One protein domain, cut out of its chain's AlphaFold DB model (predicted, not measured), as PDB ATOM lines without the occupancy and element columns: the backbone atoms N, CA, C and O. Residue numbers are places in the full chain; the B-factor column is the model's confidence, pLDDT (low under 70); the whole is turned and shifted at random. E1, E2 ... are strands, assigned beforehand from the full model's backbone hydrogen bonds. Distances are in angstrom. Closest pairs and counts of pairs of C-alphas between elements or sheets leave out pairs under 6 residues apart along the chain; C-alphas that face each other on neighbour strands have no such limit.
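What this domain is: This is residues 24 to 176 of the 176 residues of an uncharacterized protein of Saprolegnia parasitica (strain CBS 223.65) (UniProt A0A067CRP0). With little regular structure, the chain from E7 onward winds in stacked turns, with E7, E8, E9 and residues 174 to 175 in one row and E2, residues 115 to 116 and 135 to 136 in another. E1 and E3 pair at one end, beside E5. The 153 printed residues, all strand by class, have 29 in nine named strands, E1 to E9: sheets E1-E3 and E2-E4-E5, antiparallel, and E6-E7-E8-E9, mixed. The whole is compact, radius of gyration of the C-alphas 14.7 A, spans 41 by 40 by 27 A.

Where its parts are: E1 is residues 25 to 27, from C-alpha 25 at (-29.115, 23.456, 5.332); E2 40 to 42; E3 48 to 50; E4 76 to 78; E5 84 to 86; E6 88 to 91, 9.8 A long; E7 104 to 107, 10.2 A; E8 125 to 127; E9 153 to 155, ending at C-alpha 155 (-46.511, 13.338, -10.976).

How they stand to each other: Antiparallel neighbours, with N and O within hydrogen-bond range, are E1 and E3 (N 26, O 49, 2.8 A), E2 and E4 (N 40, O 78, 2.9 A), and the hairpins E4 and E5 (N 77, O 85, 2.9 A) and E6 and E7 (N 91, O 104, 2.9 A). E8 is parallel to E7 (N 105, O 125, 2.9 A) and E9 (N 155, O 126, 2.8 A). E5 runs on into E6 at 23 degrees.

The domain as a whole: The farthest C-alphas, Pro 29 and Lys 100, are 41.1 A apart. The printed part has no cut. Links E3 to E4 and E8 to E9, 25 residues each, are long. pLDDT is under 70 at residues 51 to 72, 91 to 106, 108 to 109 and 174 to 176.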
ATOM      1  N   TRP A  24     -29.860  26.445   1.551       88.69
ATOM      2  CA  TRP A  24     -28.898  25.489   2.101       88.69
ATOM      3  C   TRP A  24     -29.184  25.182   3.575       88.69
ATOM      4  O   TRP A  24     -29.522  26.063   4.365       88.69
ATOM      5  N   GLY A  25     -29.030  23.915   3.951       89.62
ATOM      6  CA  GLY A  25     -29.115  23.456   5.332       89.62
ATOM      7  C   GLY A  25     -27.747  23.413   6.008       89.62
ATOM      8  O   GLY A  25     -26.721  23.153   5.381       89.62
ATOM      9  N   THR A  26     -27.743  23.637   7.316       92.94
ATOM     10  CA  THR A  26     -26.579  23.490   8.194       92.94
ATOM     11  C   THR A  26     -26.772  22.263   9.074       92.94
ATOM     12  O   THR A  26     -27.822  22.101   9.695       92.94
ATOM     13  N   LEU A  27     -25.769  21.390   9.146       93.44
ATOM     14  CA  LEU A  27     -25.840  20.193   9.984       93.44
ATOM     15  C   LEU A  27     -25.656  20.550  11.460       93.44
ATOM     16  O   LEU A  27     -24.768  21.325  11.818       93.44
ATOM     17  N   LEU A  28     -26.476  19.957  12.327       92.69
ATOM     18  CA  LEU A  28     -26.234  19.988  13.765       92.69
ATOM     19  C   LEU A  28     -24.923  19.250  14.078       92.69
ATOM     20  O   LEU A  28     -24.622  18.258  13.415       92.69
ATOM     21  N   PRO A  29     -24.183  19.639  15.134       91.81
ATOM     22  CA  PRO A  29     -22.923  18.981  15.496       91.81
ATOM     23  C   PRO A  29     -23.027  17.459  15.702       91.81
ATOM     24  O   PRO A  29     -22.039  16.747  15.566       91.81
ATOM     25  N   SER A  30     -24.219  16.954  16.035       91.50
ATOM     26  CA  SER A  30     -24.501  15.529  16.233       91.50
ATOM     27  C   SER A  30     -24.794  14.748  14.945       91.50
ATOM     28  O   SER A  30     -24.885  13.521  14.997       91.50
ATOM     29  N   ARG A  31     -24.973  15.418  13.798       92.00
ATOM     30  CA  ARG A  31     -25.333  14.792  12.519       92.00
ATOM     31  C   ARG A  31     -24.118  14.777  11.585       92.00
ATOM     32  O   ARG A  31     -23.745  15.834  11.079       92.00
ATOM     33  N   PRO A  32     -23.519  13.605  11.302       92.62
ATOM     34  CA  PRO A  32     -22.522  13.516  10.245       92.62
ATOM     35  C   PRO A  32     -23.163  13.799   8.873       92.62
ATOM     36  O   PRO A  32     -24.358  13.527   8.692       92.62
ATOM     37  N   PRO A  33     -22.389  14.312   7.897       93.44
ATOM     38  CA  PRO A  33     -22.845  14.431   6.520       93.44
ATOM     39  C   PRO A  33     -23.332  13.089   5.988       93.44
ATOM     40  O   PRO A  33     -22.746  12.038   6.258       93.44
ATOM     41  N   ARG A  34     -24.421  13.123   5.224       94.31
ATOM     42  CA  ARG A  34     -24.941  11.924   4.587       94.31
ATOM     43  C   ARG A  34     -24.137  11.628   3.325       94.31
ATOM     44  O   ARG A  34     -23.988  12.497   2.472       94.31
ATOM     45  N   HIS A  35     -23.673  10.392   3.190       94.62
ATOM     46  CA  HIS A  35     -23.030   9.927   1.967       94.62
ATOM     47  C   HIS A  35     -24.081   9.441   0.970       94.62
ATOM     48  O   HIS A  35     -24.834   8.512   1.260       94.62
ATOM     49  N   VAL A  36     -24.114  10.072  -0.201       96.50
ATOM     50  CA  VAL A  36     -24.938   9.689  -1.352       96.50
ATOM     51  C   VAL A  36     -24.063   9.686  -2.605       96.50
ATOM     52  O   VAL A  36     -23.076  10.416  -2.672       96.50
ATOM     53  N   THR A  37     -24.387   8.859  -3.594       96.94
ATOM     54  CA  THR A  37     -23.616   8.759  -4.850       96.94
ATOM     55  C   THR A  37     -24.111   9.711  -5.937       96.94
ATOM     56  O   THR A  37     -23.364  10.019  -6.860       96.94
ATOM     57  N   GLN A  38     -25.348  10.190  -5.818       96.62
ATOM     58  CA  GLN A  38     -26.016  11.102  -6.748       96.62
ATOM     59  C   GLN A  38     -26.933  12.057  -5.974       96.62
ATOM     60  O   GLN A  38     -27.194  11.831  -4.785       96.62
ATOM     61  N   VAL A  39     -27.408  13.131  -6.609       96.38
ATOM     62  CA  VAL A  39     -28.234  14.128  -5.918       96.38
ATOM     63  C   VAL A  39     -29.570  13.499  -5.532       96.38
ATOM     64  O   VAL A  39     -30.358  13.103  -6.389       96.38
ATOM     65  N   THR A  40     -29.802  13.359  -4.229       96.81
ATOM     66  CA  THR A  40     -30.845  12.484  -3.681       96.81
ATOM     67  C   THR A  40     -31.892  13.274  -2.916       96.81
ATOM     68  O   THR A  40     -31.572  13.911  -1.910       96.81
ATOM     69  N   LEU A  41     -33.146  13.175  -3.347       95.00
ATOM     70  CA  LEU A  41     -34.312  13.662  -2.620       95.00
ATOM     71  C   LEU A  41     -34.772  12.629  -1.590       95.00
ATOM     72  O   LEU A  41     -34.946  11.452  -1.900       95.00
ATOM     73  N   THR A  42     -34.995  13.078  -0.358       94.69
ATOM     74  CA  THR A  42     -35.409  12.220   0.756       94.69
ATOM     75  C   THR A  42     -36.147  13.016   1.827       94.69
ATOM     76  O   THR A  42     -35.997  14.237   1.927       94.69
ATOM     77  N   THR A  43     -36.919  12.338   2.670       91.88
ATOM     78  CA  THR A  43     -37.578  12.951   3.835       91.88
ATOM     79  C   THR A  43     -36.693  12.943   5.087       91.88
ATOM     80  O   THR A  43     -37.047  13.565   6.089       91.88
ATOM     81  N   ASP A  44     -35.509  12.308   5.044       92.31
ATOM     82  CA  ASP A  44     -34.550  12.357   6.156       92.31
ATOM     83  C   ASP A  44     -33.835  13.714   6.242       92.31
ATOM     84  O   ASP A  44     -32.736  13.917   5.708       92.31
ATOM     85  N   CYS A  45     -34.463  14.624   6.982       90.81
ATOM     86  CA  CYS A  45     -33.916  15.921   7.375       90.81
ATOM     87  C   CYS A  45     -33.444  15.991   8.832       90.81
ATOM     88  O   CYS A  45     -33.238  17.079   9.376       90.81
ATOM     89  N   ARG A  46     -33.281  14.851   9.515       90.75
ATOM     90  CA  ARG A  46     -32.906  14.852  10.936       90.75
ATOM     91  C   ARG A  46     -31.527  15.474  11.131       90.75
ATOM     92  O   ARG A  46     -30.546  15.057  10.519       90.75
ATOM     93  N   GLY A  47     -31.453  16.436  12.045       90.44
ATOM     94  CA  GLY A  47     -30.209  17.132  12.354       90.44
ATOM     95  C   GLY A  47     -29.748  18.097  11.263       90.44
ATOM     96  O   GLY A  47     -28.565  18.420  11.222       90.44
ATOM     97  N   VAL A  48     -30.659  18.556  10.404       91.69
ATOM     98  CA  VAL A  48     -30.433  19.656   9.461       91.69
ATOM     99  C   VAL A  48     -31.245  20.859   9.924       91.69
ATOM    100  O   VAL A  48     -32.431  20.732  10.217       91.69
ATOM    101  N   ASN A  49     -30.610  22.023   9.995       89.38
ATOM    102  CA  ASN A  49     -31.277  23.289  10.252       89.38
ATOM    103  C   ASN A  49     -31.217  24.157   8.997       89.38
ATOM    104  O   ASN A  49     -30.130  24.441   8.493       89.38
ATOM    105  N   PHE A  50     -32.367  24.592   8.497       84.12
ATOM    106  CA  PHE A  50     -32.427  25.530   7.383       84.12
ATOM    107  C   PHE A  50     -32.446  26.944   7.950       84.12
ATOM    108  O   PHE A  50     -33.280  27.268   8.797       84.12
ATOM    109  N   THR A  51     -31.511  27.788   7.518       67.69
ATOM    110  CA  THR A  51     -31.470  29.200   7.913       67.69
ATOM    111  C   THR A  51     -32.624  29.923   7.225       67.69
ATOM    112  O   THR A  51     -32.448  30.442   6.130       67.69
ATOM    113  N   SER A  52     -33.813  29.834   7.827       56.75
ATOM    114  CA  SER A  52     -35.031  30.605   7.549       56.75
ATOM    115  C   SER A  52     -35.155  31.140   6.118       56.75
ATOM    116  O   SER A  52     -34.707  32.247   5.820       56.75
ATOM    117  N   THR A  53     -35.838  30.411   5.243       49.09
ATOM    118  CA  THR A  53     -36.620  31.099   4.211       49.09
ATOM    119  C   THR A  53     -37.849  31.629   4.932       49.09
ATOM    120  O   THR A  53     -38.560  30.839   5.554       49.09
ATOM    121  N   SER A  54     -38.041  32.941   4.949       49.88
ATOM    122  CA  SER A  54     -39.255  33.578   5.458       49.88
ATOM    123  C   SER A  54     -40.506  32.796   5.044       49.88
ATOM    124  O   SER A  54     -40.609  32.366   3.897       49.88
ATOM    125  N   ASP A  55     -41.474  32.660   5.958       48.28
ATOM    126  CA  ASP A  55     -42.818  32.119   5.674       48.28
ATOM    127  C   ASP A  55     -43.546  32.883   4.540       48.28
ATOM    128  O   ASP A  55     -44.581  32.438   4.051       48.28
ATOM    129  N   ASP A  56     -42.984  34.019   4.114       48.00
ATOM    130  CA  ASP A  56     -43.438  34.887   3.024       48.00
ATOM    131  C   ASP A  56     -43.025  34.422   1.616       48.00
ATOM    132  O   ASP A  56     -43.459  35.003   0.617       48.00
ATOM    133  N   ASP A  57     -42.199  33.378   1.505       51.75
ATOM    134  CA  ASP A  57     -41.868  32.785   0.210       51.75
ATOM    135  C   ASP A  57     -43.095  32.040  -0.326       51.75
ATOM    136  O   ASP A  57     -43.362  30.871  -0.029       51.75
ATOM    137  N   THR A  58     -43.871  32.768  -1.117       52.91
ATOM    138  CA  THR A  58     -44.988  32.247  -1.891       52.91
ATOM    139  C   THR A  58     -44.432  31.387  -3.015       52.91
ATOM    140  O   THR A  58     -44.026  31.894  -4.056       52.91
ATOM    141  N   ILE A  59     -44.433  30.066  -2.826       54.19
ATOM    142  CA  ILE A  59     -44.143  29.145  -3.927       54.19
ATOM    143  C   ILE A  59     -45.273  29.285  -4.943       54.19
ATOM    144  O   ILE A  59     -46.455  29.107  -4.617       54.19
ATOM    145  N   THR A  60     -44.905  29.617  -6.176       53.44
ATOM    146  CA  THR A  60     -45.840  29.653  -7.296       53.44
ATOM    147  C   THR A  60     -45.773  28.332  -8.049       53.44
ATOM    148  O   THR A  60     -44.725  27.937  -8.550       53.44
ATOM    149  N   PHE A  61     -46.900  27.630  -8.128       50.59
ATOM    150  CA  PHE A  61     -47.040  26.418  -8.926       50.59
ATOM    151  C   PHE A  61     -48.029  26.684 -10.060       50.59
ATOM    152  O   PHE A  61     -49.153  27.109  -9.801       50.59
ATOM    153  N   ASP A  62     -47.609  26.473 -11.311       50.22
ATOM    154  CA  ASP A  62     -48.420  26.753 -12.513       50.22
ATOM    155  C   ASP A  62     -49.015  28.183 -12.527       50.22
ATOM    156  O   ASP A  62     -50.175  28.420 -12.856       50.22
ATOM    157  N   GLY A  63     -48.222  29.161 -12.072       51.12
ATOM    158  CA  GLY A  63     -48.644  30.560 -11.965       51.12
ATOM    159  C   GLY A  63     -49.571  30.875 -10.784       51.12
ATOM    160  O   GLY A  63     -50.012  32.019 -10.662       51.12
ATOM    161  N   VAL A  64     -49.848  29.913  -9.896       48.22
ATOM    162  CA  VAL A  64     -50.657  30.127  -8.691       48.22
ATOM    163  C   VAL A  64     -49.783  30.137  -7.446       48.22
ATOM    164  O   VAL A  64     -49.119  29.152  -7.132       48.22
ATOM    165  N   ALA A  65     -49.806  31.250  -6.712       55.75
ATOM    166  CA  ALA A  65     -49.198  31.335  -5.390       55.75
ATOM    167  C   ALA A  65     -49.998  30.466  -4.414       55.75
ATOM    168  O   ALA A  65     -51.123  30.809  -4.041       55.75
ATOM    169  N   ALA A  66     -49.432  29.330  -4.016       52.66
ATOM    170  CA  ALA A  66     -50.017  28.532  -2.952       52.66
ATOM    171  C   ALA A  66     -49.793  29.256  -1.616       52.66
ATOM    172  O   ALA A  66     -48.687  29.703  -1.308       52.66
ATOM    173  N   THR A  67     -50.860  29.399  -0.835       51.97
ATOM    174  CA  THR A  67     -50.832  29.968   0.519       51.97
ATOM    175  C   THR A  67     -50.808  28.832   1.551       51.97
ATOM    176  O   THR A  67     -51.137  27.694   1.227       51.97
ATOM    177  N   ASN A  68     -50.406  29.106   2.798       57.03
ATOM    178  CA  ASN A  68     -50.346  28.112   3.888       57.03
ATOM    179  C   ASN A  68     -49.375  26.936   3.645       57.03
ATOM    180  O   ASN A  68     -49.731  25.766   3.823       57.03
ATOM    181  N   TRP A  69     -48.139  27.245   3.250       61.03
ATOM    182  CA  TRP A  69     -47.043  26.276   3.294       61.03
ATOM    183  C   TRP A  69     -46.672  25.970   4.745       61.03
ATOM    184  O   TRP A  69     -46.527  26.882   5.555       61.03
ATOM    185  N   THR A  70     -46.521  24.688   5.081       61.19
ATOM    186  CA  THR A  70     -45.969  24.267   6.369       61.19
ATOM    187  C   THR A  70     -44.516  23.842   6.208       61.19
ATOM    188  O   THR A  70     -44.157  23.072   5.314       61.19
ATOM    189  N   ILE A  71     -43.678  24.336   7.117       63.16
ATOM    190  CA  ILE A  71     -42.275  23.935   7.246       63.16
ATOM    191  C   ILE A  71     -42.102  22.705   8.146       63.16
ATOM    192  O   ILE A  71     -40.977  22.270   8.370       63.16
ATOM    193  N   GLU A  72     -43.189  22.151   8.693       65.00
ATOM    194  CA  GLU A  72     -43.136  21.053   9.670       65.00
ATOM    195  C   GLU A  72     -42.689  19.716   9.054       65.00
ATOM    196  O   GLU A  72     -42.269  18.809   9.776       65.00
ATOM    197  N   PHE A  73     -42.721  19.596   7.721       73.50
ATOM    198  CA  PHE A  73     -42.395  18.364   6.996       73.50
ATOM    199  C   PHE A  73     -41.487  18.619   5.775       73.50
ATOM    200  O   PHE A  73     -41.892  18.343   4.642       73.50
ATOM    201  N   PRO A  74     -40.262  19.146   5.963       79.00
ATOM    202  CA  PRO A  74     -39.368  19.420   4.843       79.00
ATOM    203  C   PRO A  74     -38.839  18.113   4.232       79.00
ATOM    204  O   PRO A  74     -38.613  17.140   4.956       79.00
ATOM    205  N   SER A  75     -38.565  18.096   2.923       88.62
ATOM    206  CA  SER A  75     -37.532  17.190   2.383       88.62
ATOM    207  C   SER A  75     -36.171  17.843   2.328       88.62
ATOM    208  O   SER A  75     -36.004  19.064   2.325       88.62
ATOM    209  N   CYS A  76     -35.189  16.963   2.211       91.81
ATOM    210  CA  CYS A  76     -33.804  17.279   2.017       91.81
ATOM    211  C   CYS A  76     -33.354  16.756   0.660       91.81
ATOM    212  O   CYS A  76     -33.683  15.638   0.262       91.81
ATOM    213  N   VAL A  77     -32.560  17.570  -0.019       94.44
ATOM    214  CA  VAL A  77     -31.792  17.163  -1.190       94.44
ATOM    215  C   VAL A  77     -30.339  17.062  -0.758       94.44
ATOM    216  O   VAL A  77     -29.708  18.068  -0.427       94.44
ATOM    217  N   TRP A  78     -29.830  15.837  -0.701       95.94
ATOM    218  CA  TRP A  78     -28.449  15.551  -0.332       95.94
ATOM    219  C   TRP A  78     -27.568  15.474  -1.569       95.94
ATOM    220  O   TRP A  78     -27.931  14.853  -2.567       95.94
ATOM    221  N   PHE A  79     -26.394  16.086  -1.471       96.38
ATOM    222  CA  PHE A  79     -25.397  16.118  -2.531       96.38
ATOM    223  C   PHE A  79     -24.247  15.152  -2.220       96.38
ATOM    224  O   PHE A  79     -23.930  14.940  -1.046       96.38
ATOM    225  N   PRO A  80     -23.563  14.604  -3.245       96.94
ATOM    226  CA  PRO A  80     -22.416  13.715  -3.037       96.94
ATOM    227  C   PRO A  80     -21.255  14.331  -2.244       96.94
ATOM    228  O   PRO A  80     -20.470  13.611  -1.632       96.94
ATOM    229  N   ASP A  81     -21.153  15.663  -2.222       95.56
ATOM    230  CA  ASP A  81     -20.167  16.407  -1.431       95.56
ATOM    231  C   ASP A  81     -20.545  16.552   0.059       95.56
ATOM    232  O   ASP A  81     -19.817  17.180   0.829       95.56
ATOM    233  N   GLY A  82     -21.672  15.969   0.480       94.44
ATOM    234  CA  GLY A  82     -22.165  15.986   1.854       94.44
ATOM    235  C   GLY A  82     -22.964  17.235   2.224       94.44
ATOM    236  O   GLY A  82     -23.439  17.329   3.360       94.44
ATOM    237  N   ARG A  83     -23.146  18.192   1.303       94.50
ATOM    238  CA  ARG A  83     -24.054  19.323   1.519       94.50
ATOM    239  C   ARG A  83     -25.509  18.875   1.432       94.50
ATOM    240  O   ARG A  83     -25.848  17.875   0.797       94.50
ATOM    241  N   VAL A  84     -26.379  19.662   2.056       94.00
ATOM    242  CA  VAL A  84     -27.826  19.456   2.038       94.00
ATOM    243  C   VAL A  84     -28.528  20.759   1.698       94.00
ATOM    244  O   VAL A  84     -28.214  21.808   2.258       94.00
ATOM    245  N   ALA A  85     -29.479  20.689   0.777       91.50
ATOM    246  CA  ALA A  85     -30.408  21.770   0.488       91.50
ATOM    247  C   ALA A  85     -31.819  21.387   0.933       91.50
ATOM    248  O   ALA A  85     -32.160  20.205   1.049       91.50
ATOM    249  N   ARG A  86     -32.647  22.399   1.170       87.38
ATOM    250  CA  ARG A  86     -34.083  22.233   1.356       87.38
ATOM    251  C   ARG A  86     -34.680  21.790   0.024       87.38
ATOM    252  O   ARG A  86     -34.447  22.435  -0.998       87.38
ATOM    253  N   GLY A  87     -35.401  20.676   0.051       86.25
ATOM    254  CA  GLY A  87     -36.048  20.101  -1.120       86.25
ATOM    255  C   GLY A  87     -37.414  20.725  -1.372       86.25
ATOM    256  O   GLY A  87     -37.529  21.841  -1.874       86.25
ATOM    257  N   ALA A  88     -38.445  19.961  -1.046       79.50
ATOM    258  CA  ALA A  88     -39.843  20.300  -1.212       79.50
ATOM    259  C   ALA A  88     -40.480  20.736   0.099       79.50
ATOM    260  O   ALA A  88     -40.114  20.289   1.193       79.50
ATOM    261  N   ASP A  89     -41.486  21.577  -0.080       73.31
ATOM    262  CA  ASP A  89     -42.397  22.006   0.957       73.31
ATOM    263  C   ASP A  89     -43.747  21.318   0.806       73.31
ATOM    264  O   ASP A  89     -44.062  20.739  -0.237       73.31
ATOM    265  N   VAL A  90     -44.546  21.394   1.868       72.69
ATOM    266  CA  VAL A  90     -45.896  20.839   1.935       72.69
ATOM    267  C   VAL A  90     -46.894  21.996   2.041       72.69
ATOM    268  O   VAL A  90     -46.846  22.753   3.010       72.69
ATOM    269  N   SER A  91     -47.797  22.168   1.072       66.50
ATOM    270  CA  SER A  91     -48.901  23.138   1.174       66.50
ATOM    271  C   SER A  91     -50.161  22.425   1.623       66.50
ATOM    272  O   SER A  91     -50.451  21.342   1.128       66.50
ATOM    273  N   ALA A  92     -50.922  23.031   2.538       58.47
ATOM    274  CA  ALA A  92     -52.224  22.518   2.968       58.47
ATOM    275  C   ALA A  92     -53.300  22.550   1.878       58.47
ATOM    276  O   ALA A  92     -54.349  21.939   2.063       58.47
ATOM    277  N   VAL A  93     -53.058  23.242   0.765       56.28
ATOM    278  CA  VAL A  93     -54.017  23.427  -0.325       56.28
ATOM    279  C   VAL A  93     -53.390  23.062  -1.670       56.28
ATOM    280  O   VAL A  93     -52.186  23.208  -1.875       56.28
ATOM    281  N   ASP A  94     -54.211  22.593  -2.608       54.22
ATOM    282  CA  ASP A  94     -53.781  22.429  -3.995       54.22
ATOM    283  C   ASP A  94     -53.566  23.790  -4.689       54.22
ATOM    284  O   ASP A  94     -53.878  24.856  -4.150       54.22
ATOM    285  N   ALA A  95     -53.082  23.764  -5.934       49.50
ATOM    286  CA  ALA A  95     -52.863  24.962  -6.749       49.50
ATOM    287  C   ALA A  95     -54.144  25.777  -7.047       49.50
ATOM    288  O   ALA A  95     -54.081  26.791  -7.728       49.50
ATOM    289  N   ARG A  96     -55.328  25.356  -6.588       54.50
ATOM    290  CA  ARG A  96     -56.602  26.088  -6.702       54.50
ATOM    291  C   ARG A  96     -57.124  26.541  -5.336       54.50
ATOM    292  O   ARG A  96     -58.272  26.978  -5.242       54.50
ATOM    293  N   GLY A  97     -56.319  26.419  -4.279       54.28
ATOM    294  CA  GLY A  97     -56.727  26.699  -2.904       54.28
ATOM    295  C   GLY A  97     -57.683  25.646  -2.327       54.28
ATOM    296  O   GLY A  97     -58.343  25.907  -1.321       54.28
ATOM    297  N   SER A  98     -57.818  24.480  -2.966       54.94
ATOM    298  CA  SER A  98     -58.733  23.423  -2.546       54.94
ATOM    299  C   SER A  98     -58.050  22.415  -1.629       54.94
ATOM    300  O   SER A  98     -56.957  21.933  -1.903       54.94
ATOM    301  N   LEU A  99     -58.762  22.011  -0.577       53.66
ATOM    302  CA  LEU A  99     -58.391  20.882   0.284       53.66
ATOM    303  C   LEU A  99     -58.743  19.520  -0.343       53.66
ATOM    304  O   LEU A  99     -58.467  18.477   0.245       53.66
ATOM    305  N   LYS A 100     -59.409  19.506  -1.508       47.84
ATOM    306  CA  LYS A 100     -60.065  18.312  -2.065       47.84
ATOM    307  C   LYS A 100     -59.095  17.169  -2.386       47.84
ATOM    308  O   LYS A 100     -59.503  16.013  -2.320       47.84
ATOM    309  N   PHE A 101     -57.843  17.487  -2.708       50.59
ATOM    310  CA  PHE A 101     -56.784  16.513  -3.003       50.59
ATOM    311  C   PHE A 101     -55.645  16.539  -1.969       50.59
ATOM    312  O   PHE A 101     -54.584  15.985  -2.236       50.59
ATOM    313  N   GLY A 102     -55.890  17.173  -0.813       56.16
ATOM    314  CA  GLY A 102     -54.990  17.287   0.334       56.16
ATOM    315  C   GLY A 102     -53.658  17.982   0.051       56.16
ATOM    316  O   GLY A 102     -53.572  18.842  -0.824       56.16
ATOM    317  N   TYR A 103     -52.644  17.669   0.864       61.41
ATOM    318  CA  TYR A 103     -51.400  18.429   0.879       61.41
ATOM    319  C   TYR A 103     -50.583  18.248  -0.414       61.41
ATOM    320  O   TYR A 103     -50.365  17.113  -0.852       61.41
ATOM    321  N   LEU A 104     -50.108  19.363  -0.983       65.81
ATOM    322  CA  LEU A 104     -49.254  19.423  -2.172       65.81
ATOM    323  C   LEU A 104     -47.778  19.390  -1.775       65.81
ATOM    324  O   LEU A 104     -47.334  20.232  -0.997       65.81
ATOM    325  N   TYR A 105     -47.018  18.470  -2.366       69.62
ATOM    326  CA  TYR A 105     -45.567  18.406  -2.230       69.62
ATOM    327  C   TYR A 105     -44.865  18.844  -3.511       69.62
ATOM    328  O   TYR A 105     -45.027  18.185  -4.538       69.62
ATOM    329  N   ALA A 106     -44.090  19.927  -3.453       67.12
ATOM    330  CA  ALA A 106     -43.357  20.452  -4.606       67.12
ATOM    331  C   ALA A 106     -42.003  21.048  -4.195       67.12
ATOM    332  O   ALA A 106     -41.880  21.656  -3.130       67.12
ATOM    333  N   ILE A 107     -40.984  20.856  -5.040       71.81
ATOM    334  CA  ILE A 107     -39.623  21.370  -4.816       71.81
ATOM    335  C   ILE A 107     -39.615  22.899  -4.919       71.81
ATOM    336  O   ILE A 107     -40.150  23.464  -5.869       71.81
ATOM    337  N   ARG A 108     -38.981  23.555  -3.940       63.53
ATOM    338  CA  ARG A 108     -38.946  25.018  -3.785       63.53
ATOM    339  C   ARG A 108     -38.039  25.774  -4.747       63.53
ATOM    340  O   ARG A 108     -38.113  26.984  -4.782       63.53
ATOM    341  N   ASN A 109     -37.089  25.094  -5.374       64.44
ATOM    342  CA  ASN A 109     -35.913  25.730  -5.960       64.44
ATOM    343  C   ASN A 109     -35.598  25.107  -7.324       64.44
ATOM    344  O   ASN A 109     -36.004  23.978  -7.598       64.44
ATOM    345  N   ASN A 110     -34.753  25.776  -8.115       71.19
ATOM    346  CA  ASN A 110     -34.122  25.233  -9.331       71.19
ATOM    347  C   ASN A 110     -33.081  24.137  -9.004       71.19
ATOM    348  O   ASN A 110     -31.908  24.233  -9.369       71.19
ATOM    349  N   LEU A 111     -33.487  23.121  -8.246       82.19
ATOM    350  CA  LEU A 111     -32.669  21.977  -7.878       82.19
ATOM    351  C   LEU A 111     -32.855  20.863  -8.898       82.19
ATOM    352  O   LEU A 111     -33.973  20.457  -9.198       82.19
ATOM    353  N   THR A 112     -31.736  20.324  -9.370       90.44
ATOM    354  CA  THR A 112     -31.714  19.057 -10.096       90.44
ATOM    355  C   THR A 112     -31.625  17.908  -9.097       90.44
ATOM    356  O   THR A 112     -30.744  17.916  -8.236       90.44
ATOM    357  N   VAL A 113     -32.513  16.929  -9.206       93.25
ATOM    358  CA  VAL A 113     -32.554  15.714  -8.389       93.25
ATOM    359  C   VAL A 113     -32.352  14.525  -9.316       93.25
ATOM    360  O   VAL A 113     -33.118  14.358 -10.252       93.25
ATOM    361  N   ASP A 114     -31.367  13.677  -9.030       96.50
ATOM    362  CA  ASP A 114     -31.107  12.463  -9.813       96.50
ATOM    363  C   ASP A 114     -31.923  11.272  -9.294       96.50
ATOM    364  O   ASP A 114     -32.387  10.436 -10.071       96.50
ATOM    365  N   TYR A 115     -32.080  11.187  -7.968       97.06
ATOM    366  CA  TYR A 115     -32.670  10.049  -7.266       97.06
ATOM    367  C   TYR A 115     -33.767  10.461  -6.296       97.06
ATOM    368  O   TYR A 115     -33.563  11.362  -5.480       97.06
ATOM    369  N   VAL A 116     -34.888   9.744  -6.314       96.06
ATOM    370  CA  VAL A 116     -35.917   9.849  -5.271       96.06
ATOM    371  C   VAL A 116     -35.815   8.642  -4.358       96.06
ATOM    372  O   VAL A 116     -36.081   7.517  -4.773       96.06
ATOM    373  N   GLU A 117     -35.444   8.891  -3.108       96.75
ATOM    374  CA  GLU A 117     -35.287   7.837  -2.115       96.75
ATOM    375  C   GLU A 117     -36.560   7.596  -1.301       96.75
ATOM    376  O   GLU A 117     -36.966   6.456  -1.111       96.75
ATOM    377  N   HIS A 118     -37.191   8.667  -0.816       94.81
ATOM    378  CA  HIS A 118     -38.393   8.584   0.013       94.81
ATOM    379  C   HIS A 118     -39.416   9.627  -0.422       94.81
ATOM    380  O   HIS A 118     -39.059  10.756  -0.770       94.81
ATOM    381  N   LEU A 119     -40.691   9.256  -0.325       92.31
ATOM    382  CA  LEU A 119     -41.827  10.156  -0.487       92.31
ATOM    383  C   LEU A 119     -42.383  10.577   0.887       92.31
ATOM    384  O   LEU A 119     -42.261   9.832   1.861       92.31
ATOM    385  N   PRO A 120     -42.996  11.767   1.006       88.94
ATOM    386  CA  PRO A 120     -43.599  12.230   2.255       88.94
ATOM    387  C   PRO A 120     -44.839  11.418   2.647       88.94
ATOM    388  O   PRO A 120     -45.727  11.172   1.836       88.94
ATOM    389  N   SER A 121     -44.961  11.100   3.938       88.00
ATOM    390  CA  SER A 121     -46.113  10.370   4.489       88.00
ATOM    391  C   SER A 121     -47.387  11.201   4.691       88.00
ATOM    392  O   SER A 121     -48.437  10.641   4.985       88.00
ATOM    393  N   HIS A 122     -47.321  12.525   4.512       81.00
ATOM    394  CA  HIS A 122     -48.429  13.457   4.806       81.00
ATOM    395  C   HIS A 122     -49.030  14.115   3.559       81.00
ATOM    396  O   HIS A 122     -50.024  14.828   3.669       81.00
ATOM    397  N   ALA A 123     -48.440  13.894   2.379       81.00
ATOM    398  CA  ALA A 123     -48.908  14.482   1.128       81.00
ATOM    399  C   ALA A 123     -49.764  13.490   0.343       81.00
ATOM    400  O   ALA A 123     -49.370  12.343   0.140       81.00
ATOM    401  N   SER A 124     -50.932  13.941  -0.112       81.31
ATOM    402  CA  SER A 124     -51.784  13.156  -1.018       81.31
ATOM    403  C   SER A 124     -51.336  13.350  -2.465       81.31
ATOM    404  O   SER A 124     -51.280  12.388  -3.226       81.31
ATOM    405  N   THR A 125     -50.941  14.574  -2.823       80.44
ATOM    406  CA  THR A 125     -50.432  14.901  -4.156       80.44
ATOM    407  C   THR A 125     -48.955  15.270  -4.089       80.44
ATOM    408  O   THR A 125     -48.564  16.201  -3.385       80.44
ATOM    409  N   ILE A 126     -48.133  14.567  -4.864       85.69
ATOM    410  CA  ILE A 126     -46.693  14.795  -4.967       85.69
ATOM    411  C   ILE A 126     -46.354  15.173  -6.406       85.69
ATOM    412  O   ILE A 126     -46.696  14.443  -7.334       85.69
ATOM    413  N   ILE A 127     -45.676  16.303  -6.590       84.69
ATOM    414  CA  ILE A 127     -45.255  16.795  -7.900       84.69
ATOM    415  C   ILE A 127     -43.739  16.963  -7.903       84.69
ATOM    416  O   ILE A 127     -43.175  17.731  -7.124       84.69
ATOM    417  N   LEU A 128     -43.087  16.236  -8.800       88.00
ATOM    418  CA  LEU A 128     -41.636  16.149  -8.936       88.00
ATOM    419  C   LEU A 128     -41.215  16.430 -10.384       88.00
ATOM    420  O   LEU A 128     -40.337  15.765 -10.927       88.00
ATOM    421  N   ASP A 129     -41.874  17.382 -11.035       85.38
ATOM    422  CA  ASP A 129     -41.676  17.665 -12.455       85.38
ATOM    423  C   ASP A 129     -40.382  18.431 -12.740       85.38
ATOM    424  O   ASP A 129     -39.984  19.304 -11.971       85.38
ATOM    425  N   ASN A 130     -39.789  18.188 -13.912       86.88
ATOM    426  CA  ASN A 130     -38.627  18.924 -14.430       86.88
ATOM    427  C   ASN A 130     -37.405  18.936 -13.484       86.88
ATOM    428  O   ASN A 130     -36.614  19.879 -13.510       86.88
ATOM    429  N   LEU A 131     -37.229  17.904 -12.655       88.88
ATOM    430  CA  LEU A 131     -36.122  17.829 -11.694       88.88
ATOM    431  C   LEU A 131     -34.888  17.110 -12.251       88.88
ATOM    432  O   LEU A 131     -33.818  17.189 -11.658       88.88
ATOM    433  N   GLY A 132     -35.009  16.416 -13.383       92.38
ATOM    434  CA  GLY A 132     -33.925  15.601 -13.937       92.38
ATOM    435  C   GLY A 132     -33.810  14.210 -13.305       92.38
ATOM    436  O   GLY A 132     -32.794  13.543 -13.505       92.38
ATOM    437  N   ILE A 133     -34.854  13.750 -12.601       94.62
ATOM    438  CA  ILE A 133     -34.870  12.441 -11.935       94.62
ATOM    439  C   ILE A 133     -34.619  11.357 -12.973       94.62
ATOM    440  O   ILE A 133     -35.275  11.315 -14.011       94.62
ATOM    441  N   ASN A 134     -33.671  10.472 -12.697       96.44
ATOM    442  CA  ASN A 134     -33.328   9.362 -13.582       96.44
ATOM    443  C   ASN A 134     -33.492   7.995 -12.909       96.44
ATOM    444  O   ASN A 134     -33.563   6.986 -13.611       96.44
ATOM    445  N   ALA A 135     -33.616   7.959 -11.580       96.19
ATOM    446  CA  ALA A 135     -33.821   6.739 -10.818       96.19
ATOM    447  C   ALA A 135     -34.717   6.964  -9.589       96.19
ATOM    448  O   ALA A 135     -34.760   8.049  -9.004       96.19
ATOM    449  N   LEU A 136     -35.413   5.904  -9.189       96.62
ATOM    450  CA  LEU A 136     -36.277   5.846  -8.011       96.62
ATOM    451  C   LEU A 136     -35.805   4.705  -7.108       96.62
ATOM    452  O   LEU A 136     -35.220   3.736  -7.592       96.62
ATOM    453  N   HIS A 137     -36.054   4.813  -5.807       96.62
ATOM    454  CA  HIS A 137     -35.878   3.699  -4.882       96.62
ATOM    455  C   HIS A 137     -36.876   2.575  -5.165       96.62
ATOM    456  O   HIS A 137     -37.988   2.824  -5.627       96.62
ATOM    457  N   ASP A 138     -36.474   1.336  -4.874       96.56
ATOM    458  CA  ASP A 138     -37.265   0.136  -5.173       96.56
ATOM    459  C   ASP A 138     -38.587   0.094  -4.391       96.56
ATOM    460  O   ASP A 138     -39.543  -0.552  -4.809       96.56
ATOM    461  N   ASP A 139     -38.663   0.801  -3.260       96.12
ATOM    462  CA  ASP A 139     -39.884   0.955  -2.471       96.12
ATOM    463  C   ASP A 139     -40.082   2.417  -2.057       96.12
ATOM    464  O   ASP A 139     -39.271   2.980  -1.323       96.12
ATOM    465  N   LEU A 140     -41.168   3.019  -2.544       95.31
ATOM    466  CA  LEU A 140     -41.626   4.376  -2.245       95.31
ATOM    467  C   LEU A 140     -42.921   4.380  -1.410       95.31
ATOM    468  O   LEU A 140     -43.574   5.417  -1.282       95.31
ATOM    469  N   SER A 141     -43.328   3.232  -0.855       94.56
ATOM    470  CA  SER A 141     -44.559   3.100  -0.061       94.56
ATOM    471  C   SER A 141     -44.439   3.646   1.365       94.56
ATOM    472  O   SER A 141     -45.456   3.832   2.038       94.56
ATOM    473  N   THR A 142     -43.220   3.947   1.825       94.19
ATOM    474  CA  THR A 142     -42.951   4.508   3.153       94.19
ATOM    475  C   THR A 142     -41.953   5.661   3.114       94.19
ATOM    476  O   THR A 142     -41.097   5.725   2.235       94.19
ATOM    477  N   ASP A 143     -42.032   6.550   4.102       92.88
ATOM    478  CA  ASP A 143     -41.038   7.608   4.309       92.88
ATOM    479  C   ASP A 143     -39.780   7.118   5.057       92.88
ATOM    480  O   ASP A 143     -39.682   5.951   5.441       92.88
ATOM    481  N   ASP A 144     -38.831   8.023   5.331       94.06
ATOM    482  CA  ASP A 144     -37.572   7.725   6.048       94.06
ATOM    483  C   ASP A 144     -37.748   7.129   7.458       94.06
ATOM    484  O   ASP A 144     -36.794   6.617   8.052       94.06
ATOM    485  N   ARG A 145     -38.954   7.225   8.029       93.00
ATOM    486  CA  ARG A 145     -39.308   6.695   9.351       93.00
ATOM    487  C   ARG A 145     -40.173   5.440   9.265       93.00
ATOM    488  O   ARG A 145     -40.651   4.980  10.302       93.00
ATOM    489  N   GLY A 146     -40.393   4.900   8.069       93.44
ATOM    490  CA  GLY A 146     -41.257   3.745   7.841       93.44
ATOM    491  C   GLY A 146     -42.750   4.063   7.959       93.44
ATOM    492  O   GLY A 146     -43.556   3.147   8.114       93.44
ATOM    493  N   ARG A 147     -43.148   5.343   7.928       91.88
ATOM    494  CA  ARG A 147     -44.569   5.716   7.938       91.88
ATOM    495  C   ARG A 147     -45.143   5.530   6.532       91.88
ATOM    496  O   ARG A 147     -44.489   5.958   5.581       91.88
ATOM    497  N   PRO A 148     -46.348   4.952   6.386       91.69
ATOM    498  CA  PRO A 148     -46.974   4.774   5.082       91.69
ATOM    499  C   PRO A 148     -47.160   6.099   4.346       91.69
ATOM    500  O   PRO A 148     -47.580   7.096   4.937       91.69
ATOM    501  N   VAL A 149     -46.873   6.094   3.051       90.81
ATOM    502  CA  VAL A 149     -47.137   7.214   2.153       90.81
ATOM    503  C   VAL A 149     -48.601   7.171   1.732       90.81
ATOM    504  O   VAL A 149     -49.064   6.187   1.169       90.81
ATOM    505  N   ILE A 150     -49.335   8.249   2.017       85.94
ATOM    506  CA  ILE A 150     -50.782   8.363   1.745       85.94
ATOM    507  C   ILE A 150     -51.090   8.951   0.362       85.94
ATOM    508  O   ILE A 150     -52.228   9.339   0.088       85.94
ATOM    509  N   ALA A 151     -50.068   9.079  -0.484       85.56
ATOM    510  CA  ALA A 151     -50.194   9.701  -1.786       85.56
ATOM    511  C   ALA A 151     -51.189   8.937  -2.665       85.56
ATOM    512  O   ALA A 151     -51.079   7.725  -2.858       85.56
ATOM    513  N   ASN A 152     -52.154   9.668  -3.214       83.69
ATOM    514  CA  ASN A 152     -53.048   9.181  -4.255       83.69
ATOM    515  C   ASN A 152     -52.597   9.634  -5.646       83.69
ATOM    516  O   ASN A 152     -53.060   9.079  -6.634       83.69
ATOM    517  N   ARG A 153     -51.676  10.603  -5.739       82.62
ATOM    518  CA  ARG A 153     -51.081  11.037  -7.004       82.62
ATOM    519  C   ARG A 153     -49.600  11.351  -6.847       82.62
ATOM    520  O   ARG A 153     -49.234  12.181  -6.013       82.62
ATOM    521  N   VAL A 154     -48.769  10.767  -7.708       86.44
ATOM    522  CA  VAL A 154     -47.384  11.212  -7.936       86.44
ATOM    523  C   VAL A 154     -47.234  11.578  -9.405       86.44
ATOM    524  O   VAL A 154     -47.519  10.767 -10.283       86.44
ATOM    525  N   GLN A 155     -46.789  12.806  -9.651       86.12
ATOM    526  CA  GLN A 155     -46.511  13.338 -10.976       86.12
ATOM    527  C   GLN A 155     -45.005  13.562 -11.129       86.12
ATOM    528  O   GLN A 155     -44.381  14.179 -10.262       86.12
ATOM    529  N   MET A 156     -44.425  13.028 -12.203       88.81
ATOM    530  CA  MET A 156     -42.980  13.087 -12.477       88.81
ATOM    531  C   MET A 156     -42.698  13.486 -13.933       88.81
ATOM    532  O   MET A 156     -41.798  12.944 -14.581       88.81
ATOM    533  N   VAL A 157     -43.457  14.442 -14.461       87.25
ATOM    534  CA  VAL A 157     -43.398  14.858 -15.866       87.25
ATOM    535  C   VAL A 157     -42.050  15.517 -16.184       87.25
ATOM    536  O   VAL A 157     -41.467  16.222 -15.360       87.25
ATOM    537  N   ASN A 158     -41.548  15.303 -17.407       89.44
ATOM    538  CA  ASN A 158     -40.290  15.875 -17.915       89.44
ATOM    539  C   ASN A 158     -39.045  15.542 -17.069       89.44
ATOM    540  O   ASN A 158     -38.133  16.358 -16.927       89.44
ATOM    541  N   ASN A 159     -38.994  14.331 -16.519       92.06
ATOM    542  CA  ASN A 159     -37.783  13.758 -15.939       92.06
ATOM    543  C   ASN A 159     -37.083  12.809 -16.925       92.06
ATOM    544  O   ASN A 159     -37.593  12.516 -18.005       92.06
ATOM    545  N   ALA A 160     -35.908  12.311 -16.547       95.00
ATOM    546  CA  ALA A 160     -35.103  11.369 -17.323       95.00
ATOM    547  C   ALA A 160     -35.341   9.895 -16.920       95.00
ATOM    548  O   ALA A 160     -34.483   9.039 -17.143       95.00
ATOM    549  N   ILE A 161     -36.495   9.586 -16.314       93.00
ATOM    550  CA  ILE A 161     -36.859   8.232 -15.879       93.00
ATOM    551  C   ILE A 161     -37.110   7.360 -17.113       93.00
ATOM    552  O   ILE A 161     -38.007   7.629 -17.908       93.00
ATOM    553  N   THR A 162     -36.327   6.293 -17.266       91.19
ATOM    554  CA  THR A 162     -36.454   5.353 -18.397       91.19
ATOM    555  C   THR A 162     -37.296   4.121 -18.066       91.19
ATOM    556  O   THR A 162     -37.803   3.459 -18.970       91.19
ATOM    557  N   THR A 163     -37.460   3.801 -16.780       91.00
ATOM    558  CA  THR A 163     -38.268   2.679 -16.298       91.00
ATOM    559  C   THR A 163     -38.695   2.900 -14.848       91.00
ATOM    560  O   THR A 163     -37.960   3.492 -14.063       91.00
ATOM    561  N   ILE A 164     -39.873   2.385 -14.503       90.38
ATOM    562  CA  ILE A 164     -40.368   2.256 -13.121       90.38
ATOM    563  C   ILE A 164     -40.606   0.784 -12.743       90.38
ATOM    564  O   ILE A 164     -41.225   0.478 -11.730       90.38
ATOM    565  N   SER A 165     -40.153  -0.152 -13.585       91.62
ATOM    566  CA  SER A 165     -40.308  -1.582 -13.329       91.62
ATOM    567  C   SER A 165     -39.561  -1.977 -12.059       91.62
ATOM    568  O   SER A 165     -38.368  -1.716 -11.944       91.62
ATOM    569  N   GLY A 166     -40.248  -2.660 -11.145       91.25
ATOM    570  CA  GLY A 166     -39.683  -3.074  -9.857       91.25
ATOM    571  C   GLY A 166     -39.800  -2.023  -8.753       91.25
ATOM    572  O   GLY A 166     -39.548  -2.363  -7.604       91.25
ATOM    573  N   VAL A 167     -40.248  -0.804  -9.070       94.31
ATOM    574  CA  VAL A 167     -40.552   0.219  -8.067       94.31
ATOM    575  C   VAL A 167     -41.922  -0.063  -7.464       94.31
ATOM    576  O   VAL A 167     -42.936  -0.109  -8.168       94.31
ATOM    577  N   ARG A 168     -41.965  -0.235  -6.146       94.31
ATOM    578  CA  ARG A 168     -43.201  -0.333  -5.382       94.31
ATOM    579  C   ARG A 168     -43.678   1.059  -4.998       94.31
ATOM    580  O   ARG A 168     -43.015   1.776  -4.256       94.31
ATOM    581  N   PHE A 169     -44.867   1.408  -5.461       91.50
ATOM    582  CA  PHE A 169     -45.560   2.621  -5.052       91.50
ATOM    583  C   PHE A 169     -46.601   2.325  -3.954       91.50
ATOM    584  O   PHE A 169     -46.946   1.159  -3.745       91.50
ATOM    585  N   PRO A 170     -47.109   3.353  -3.248       87.31
ATOM    586  CA  PRO A 170     -48.262   3.223  -2.357       87.31
ATOM    587  C   PRO A 170     -49.470   2.568  -3.040       87.31
ATOM    588  O   PRO A 170     -49.765   2.861  -4.195       87.31
ATOM    589  N   ASP A 171     -50.212   1.738  -2.304       78.38
ATOM    590  CA  ASP A 171     -51.298   0.910  -2.859       78.38
ATOM    591  C   ASP A 171     -52.468   1.720  -3.461       78.38
ATOM    592  O   ASP A 171     -53.286   1.183  -4.205       78.38
ATOM    593  N   THR A 172     -52.573   3.010  -3.135       71.44
ATOM    594  CA  THR A 172     -53.686   3.893  -3.519       71.44
ATOM    595  C   THR A 172     -53.346   4.877  -4.640       71.44
ATOM    596  O   THR A 172     -54.080   5.847  -4.823       71.44
ATOM    597  N   ILE A 173     -52.221   4.692  -5.339       75.25
ATOM    598  CA  ILE A 173     -51.666   5.734  -6.205       75.25
ATOM    599  C   ILE A 173     -52.129   5.656  -7.668       75.25
ATOM    600  O   ILE A 173     -52.130   4.589  -8.284       75.25
ATOM    601  N   ASP A 174     -52.398   6.826  -8.248       66.81
ATOM    602  CA  ASP A 174     -52.328   7.080  -9.684       66.81
ATOM    603  C   ASP A 174     -50.948   7.688 -10.015       66.81
ATOM    604  O   ASP A 174     -50.586   8.757  -9.508       66.81
ATOM    605  N   VAL A 175     -50.160   7.011 -10.858       65.31
ATOM    606  CA  VAL A 175     -48.855   7.506 -11.345       65.31
ATOM    607  C   VAL A 175     -49.038   8.090 -12.747       65.31
ATOM    608  O   VAL A 175     -49.528   7.386 -13.633       65.31
ATOM    609  N   LEU A 176     -48.666   9.363 -12.937       58.56
ATOM    610  CA  LEU A 176     -48.848  10.122 -14.188       58.56
ATOM    611  C   LEU A 176     -47.544  10.734 -14.711       58.56
ATOM    612  O   LEU A 176     -46.785  11.322 -13.901       58.56
TER     613      LEU A 176